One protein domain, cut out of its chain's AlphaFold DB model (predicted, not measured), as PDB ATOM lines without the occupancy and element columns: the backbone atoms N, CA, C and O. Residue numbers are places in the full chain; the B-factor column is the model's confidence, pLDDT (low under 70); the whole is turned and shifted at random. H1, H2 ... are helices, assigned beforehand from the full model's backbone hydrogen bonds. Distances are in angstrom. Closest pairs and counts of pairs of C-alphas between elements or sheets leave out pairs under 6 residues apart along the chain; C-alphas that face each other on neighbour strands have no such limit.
ATOM      1  N   ILE A 314     -47.174  21.703  39.374       82.88
ATOM      2  CA  ILE A 314     -47.115  21.333  37.949       82.88
ATOM      3  C   ILE A 314     -46.850  22.566  37.076       82.88
ATOM      4  O   ILE A 314     -46.017  22.513  36.170       82.88
ATOM      5  N   MET A 315     -47.529  23.689  37.328       82.88
ATOM      6  CA  MET A 315     -47.299  24.933  36.584       82.88
ATOM      7  C   MET A 315     -45.874  25.457  36.785       82.88
ATOM      8  O   MET A 315     -45.230  25.870  35.818       82.88
ATOM      9  N   LYS A 316     -45.354  25.390  38.013       88.50
ATOM     10  CA  LYS A 316     -43.976  25.774  38.336       88.50
ATOM     11  C   LYS A 316     -42.961  24.895  37.602       88.50
ATOM     12  O   LYS A 316     -42.056  25.424  36.960       88.50
ATOM     13  N   GLN A 317     -43.145  23.576  37.616       86.88
ATOM     14  CA  GLN A 317     -42.281  22.638  36.894       86.88
ATOM     15  C   GLN A 317     -42.335  22.855  35.378       86.88
ATOM     16  O   GLN A 317     -41.295  22.869  34.721       86.88
ATOM     17  N   ARG A 318     -43.526  23.100  34.813       86.31
ATOM     18  CA  ARG A 318     -43.685  23.444  33.391       86.31
ATOM     19  C   ARG A 318     -42.963  24.736  33.029       86.31
ATOM     20  O   ARG A 318     -42.332  24.790  31.979       86.31
ATOM     21  N   LYS A 319     -43.023  25.755  33.891       89.62
ATOM     22  CA  LYS A 319     -42.305  27.017  33.687       89.62
ATOM     23  C   LYS A 319     -40.790  26.801  33.672       89.62
ATOM     24  O   LYS A 319     -40.140  27.242  32.734       89.62
ATOM     25  N   VAL A 320     -40.253  26.051  34.638       90.19
ATOM     26  CA  VAL A 320     -38.820  25.704  34.685       90.19
ATOM     27  C   VAL A 320     -38.399  24.902  33.449       90.19
ATOM     28  O   VAL A 320     -37.370  25.195  32.845       90.19
ATOM     29  N   ALA A 321     -39.199  23.918  33.032       86.81
ATOM     30  CA  ALA A 321     -38.920  23.126  31.835       86.81
ATOM     31  C   ALA A 321     -38.928  23.987  30.561       86.81
ATOM     32  O   ALA A 321     -38.037  23.855  29.723       86.81
ATOM     33  N   PHE A 322     -39.893  24.901  30.437       89.94
ATOM     34  CA  PHE A 322     -39.984  25.835  29.316       89.94
ATOM     35  C   PHE A 322     -38.800  26.810  29.274       89.94
ATOM     36  O   PHE A 322     -38.218  27.032  28.213       89.94
ATOM     37  N   GLU A 323     -38.407  27.367  30.423       87.12
ATOM     38  CA  GLU A 323     -37.224  28.226  30.542       87.12
ATOM     39  C   GLU A 323     -35.948  27.464  30.156       87.12
ATOM     40  O   GLU A 323     -35.158  27.969  29.357       87.12
ATOM     41  N   GLY A 324     -35.792  26.220  30.619       84.38
ATOM     42  CA  GLY A 324     -34.672  25.353  30.244       84.38
ATOM     43  C   GLY A 324     -34.636  25.015  28.749       84.38
ATOM     44  O   GLY A 324     -33.570  25.040  28.133       84.38
ATOM     45  N   GLU A 325     -35.788  24.749  28.128       83.88
ATOM     46  CA  GLU A 325     -35.879  24.503  26.684       83.88
ATOM     47  C   GLU A 325     -35.547  25.766  25.872       83.88
ATOM     48  O   GLU A 325     -34.826  25.702  24.872       83.88
ATOM     49  N   SER A 326     -36.044  26.926  26.309       82.38
ATOM     50  CA  SER A 326     -35.736  28.224  25.705       82.38
ATOM     51  C   SER A 326     -34.237  28.531  25.784       82.38
ATOM     52  O   SER A 326     -33.611  28.868  24.776       82.38
ATOM     53  N   GLU A 327     -33.622  28.312  26.947       80.94
ATOM     54  CA  GLU A 327     -32.182  28.481  27.136       80.94
ATOM     55  C   GLU A 327     -31.373  27.507  26.261       80.94
ATOM     56  O   GLU A 327     -30.400  27.904  25.616       80.94
ATOM     57  N   ALA A 328     -31.794  26.243  26.160       80.25
ATOM     58  CA  ALA A 328     -31.161  25.259  25.283       80.25
ATOM     59  C   ALA A 328     -31.254  25.655  23.795       80.25
ATOM     60  O   ALA A 328     -30.282  25.503  23.046       80.25
ATOM     61  N   LYS A 329     -32.389  26.215  23.356       80.50
ATOM     62  CA  LYS A 329     -32.557  26.755  21.994       80.50
ATOM     63  C   LYS A 329     -31.620  27.936  21.735       80.50
ATOM     64  O   LYS A 329     -30.975  27.968  20.689       80.50
ATOM     65  N   LEU A 330     -31.483  28.861  22.685       80.00
ATOM     66  CA  LEU A 330     -30.547  29.986  22.571       80.00
ATOM     67  C   LEU A 330     -29.090  29.505  22.501       80.00
ATOM     68  O   LEU A 330     -28.341  29.939  21.629       80.00
ATOM     69  N   ARG A 331     -28.702  28.528  23.332       72.75
ATOM     70  CA  ARG A 331     -27.357  27.920  23.308       72.75
ATOM     71  C   ARG A 331     -27.037  27.165  22.017       72.75
ATOM     72  O   ARG A 331     -25.867  26.957  21.725       72.75
ATOM     73  N   THR A 332     -28.037  26.718  21.263       76.31
ATOM     74  CA  THR A 332     -27.815  25.940  20.032       76.31
ATOM     75  C   THR A 332     -27.930  26.773  18.761       76.31
ATOM     76  O   THR A 332     -27.294  26.432  17.768       76.31
ATOM     77  N   LYS A 333     -28.716  27.856  18.770       74.81
ATOM     78  CA  LYS A 333     -29.035  28.628  17.558       74.81
ATOM     79  C   LYS A 333     -28.525  30.068  17.556       74.81
ATOM     80  O   LYS A 333     -28.423  30.643  16.476       74.81
ATOM     81  N   ASP A 334     -28.194  30.650  18.708       77.56
ATOM     82  CA  ASP A 334     -27.796  32.058  18.801       77.56
ATOM     83  C   ASP A 334     -26.306  32.210  19.157       77.56
ATOM     84  O   ASP A 334     -25.865  32.060  20.301       77.56
ATOM     85  N   HIS A 335     -25.509  32.539  18.138       78.75
ATOM     86  CA  HIS A 335     -24.070  32.754  18.274       78.75
ATOM     87  C   HIS A 335     -23.724  33.958  19.169       78.75
ATOM     88  O   HIS A 335     -22.730  33.922  19.900       78.75
ATOM     89  N   ASN A 336     -24.548  35.011  19.157       79.94
ATOM     90  CA  ASN A 336     -24.322  36.197  19.982       79.94
ATOM     91  C   ASN A 336     -24.582  35.885  21.457       79.94
ATOM     92  O   ASN A 336     -23.776  36.268  22.311       79.94
ATOM     93  N   TYR A 337     -25.641  35.127  21.745       80.06
ATOM     94  CA  TYR A 337     -25.937  34.642  23.091       80.06
ATOM     95  C   TYR A 337     -24.785  33.796  23.661       80.06
ATOM     96  O   TYR A 337     -24.320  34.046  24.775       80.06
ATOM     97  N   LEU A 338     -24.243  32.855  22.878       76.81
ATOM     98  CA  LEU A 338     -23.089  32.040  23.280       76.81
ATOM     99  C   LEU A 338     -21.838  32.877  23.578       76.81
ATOM    100  O   LEU A 338     -21.122  32.600  24.544       76.81
ATOM    101  N   ARG A 339     -21.571  33.911  22.771       82.69
ATOM    102  CA  ARG A 339     -20.429  34.813  22.967       82.69
ATOM    103  C   ARG A 339     -20.539  35.582  24.287       82.69
ATOM    104  O   ARG A 339     -19.567  35.632  25.039       82.69
ATOM    105  N   VAL A 340     -21.718  36.135  24.581       83.69
ATOM    106  CA  VAL A 340     -21.993  36.874  25.827       83.69
ATOM    107  C   VAL A 340     -21.959  35.941  27.041       83.69
ATOM    108  O   VAL A 340     -21.303  36.248  28.034       83.69
ATOM    109  N   SER A 341     -22.581  34.764  26.945       79.25
ATOM    110  CA  SER A 341     -22.574  33.754  28.011       79.25
ATOM    111  C   SER A 341     -21.156  33.275  28.347       79.25
ATOM    112  O   SER A 341     -20.793  33.159  29.519       79.25
ATOM    113  N   ARG A 342     -20.303  33.062  27.332       81.31
ATOM    114  CA  ARG A 342     -18.891  32.703  27.531       81.31
ATOM    115  C   ARG A 342     -18.113  33.811  28.241       81.31
ATOM    116  O   ARG A 342     -17.362  33.499  29.159       81.31
ATOM    117  N   ALA A 343     -18.303  35.071  27.847       81.62
ATOM    118  CA  ALA A 343     -17.653  36.211  28.495       81.62
ATOM    119  C   ALA A 343     -18.062  36.339  29.974       81.62
ATOM    120  O   ALA A 343     -17.199  36.483  30.835       81.62
ATOM    121  N   LEU A 344     -19.354  36.176  30.283       82.56
ATOM    122  CA  LEU A 344     -19.863  36.170  31.660       82.56
ATOM    123  C   LEU A 344     -19.281  35.022  32.495       82.56
ATOM    124  O   LEU A 344     -18.912  35.225  33.647       82.56
ATOM    125  N   ARG A 345     -19.148  33.822  31.918       79.62
ATOM    126  CA  ARG A 345     -18.527  32.671  32.595       79.62
ATOM    127  C   ARG A 345     -17.049  32.889  32.903       79.62
ATOM    128  O   ARG A 345     -16.593  32.497  33.972       79.62
ATOM    129  N   VAL A 346     -16.305  33.487  31.973       82.81
ATOM    130  CA  VAL A 346     -14.893  33.840  32.185       82.81
ATOM    131  C   VAL A 346     -14.782  34.857  33.319       82.81
ATOM    132  O   VAL A 346     -14.067  34.598  34.279       82.81
ATOM    133  N   HIS A 347     -15.597  35.913  33.287       79.44
ATOM    134  CA  HIS A 347     -15.608  36.950  34.316       79.44
ATOM    135  C   HIS A 347     -16.029  36.422  35.702       79.44
ATOM    136  O   HIS A 347     -15.476  36.826  36.722       79.44
ATOM    137  N   ALA A 348     -16.991  35.496  35.766       76.88
ATOM    138  CA  ALA A 348     -17.408  34.857  37.015       76.88
ATOM    139  C   ALA A 348     -16.332  33.912  37.577       76.88
ATOM    140  O   ALA A 348     -16.130  33.861  38.788       76.88
ATOM    141  N   ASN A 349     -15.615  33.187  36.713       76.12
ATOM    142  CA  ASN A 349     -14.496  32.338  37.122       76.12
ATOM    143  C   ASN A 349     -13.291  33.161  37.595       76.12
ATOM    144  O   ASN A 349     -12.611  32.751  38.530       76.12
ATOM    145  N   GLU A 350     -13.030  34.309  36.972       79.12
ATOM    146  CA  GLU A 350     -11.996  35.258  37.399       79.12
ATOM    147  C   GLU A 350     -12.343  35.884  38.756       79.12
ATOM    148  O   GLU A 350     -11.512  35.861  39.658       79.12
ATOM    149  N   ALA A 351     -13.593  36.322  38.948       73.62
ATOM    150  CA  ALA A 351     -14.080  36.823  40.237       73.62
ATOM    151  C   ALA A 351     -14.095  35.743  41.335       73.62
ATOM    152  O   ALA A 351     -13.833  36.026  42.497       73.62
ATOM    153  N   SER A 352     -14.378  34.487  40.977       71.56
ATOM    154  CA  SER A 352     -14.321  33.372  41.928       71.56
ATOM    155  C   SER A 352     -12.883  33.037  42.314       71.56
ATOM    156  O   SER A 352     -12.636  32.732  43.471       71.56
ATOM    157  N   LYS A 353     -11.925  33.120  41.380       68.94
ATOM    158  CA  LYS A 353     -10.498  32.912  41.665       68.94
ATOM    159  C   LYS A 353      -9.907  34.019  42.535       68.94
ATOM    160  O   LYS A 353      -9.155  33.695  43.440       68.94
ATOM    161  N   SER A 354     -10.302  35.280  42.339       58.94
ATOM    162  CA  SER A 354      -9.838  36.383  43.197       58.94
ATOM    163  C   SER A 354     -10.450  36.389  44.605       58.94
ATOM    164  O   SER A 354     -10.086  37.243  45.399       58.94
ATOM    165  N   ASN A 355     -11.408  35.502  44.904       56.88
ATOM    166  CA  ASN A 355     -11.951  35.298  46.253       56.88
ATOM    167  C   ASN A 355     -11.221  34.174  47.022       56.88
ATOM    168  O   ASN A 355     -11.592  33.885  48.159       56.88
TER     169      ASN A 355
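AT A GLANCE: This is residues 314 to 355 of the 357 residues of an uncharacterized protein of Rodentolepis nana (UniProt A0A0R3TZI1). Look for two long helices of nearly equal length, H1 and H2, that meet near their ends at one corner and open from it as a wide, flat V. The arms stick out with nothing between them: residues 314 to 326 of H1 and residues 342 to 355, of which 342 to 353 belong to H2, stand free. The printed part has 42 residues with two named helices, H1 then H2, and no named strand; its class is all helix. It is only just extended, close to loose, with a radius of gyration of the C-alphas of 14.0 A and spans of 41 by 26 by 8 A.

HOW THE PARTS SIT: Begin with the longest helix, H1, residues 314 to 333, and go through the tight link of one residue, Asp 334, into H2, residues 335 to 353. Here the two touch only at the corner, H1 with residues 330 to 331 alone and H2 with residues 337 to 338 alone. Their closest C-alphas, those of Arg 331 and Leu 338, are 5.9 A apart. Their lines are about perpendicular, at 75 degrees. In H1 and H2 every O i to N i+4 pair is within hydrogen-bond range.

IN THESE COORDINATES: Find C-alpha 314 at (-47.115, 21.333, 37.949); from there H1 runs 28.2 A to C-alpha 333. H2 runs 27.0 A from C-alpha 335 at (-24.070, 32.754, 18.274) to C-alpha 353 at (-10.498, 32.912, 41.665).

THE WHOLE: The two C-alphas farthest apart, those of Ile 314 and Ser 354, are 40.5 A apart. The printed part has no cut. Mean pLDDT of the printed part is 79.9; look to residues 353 to 355 for values under 70.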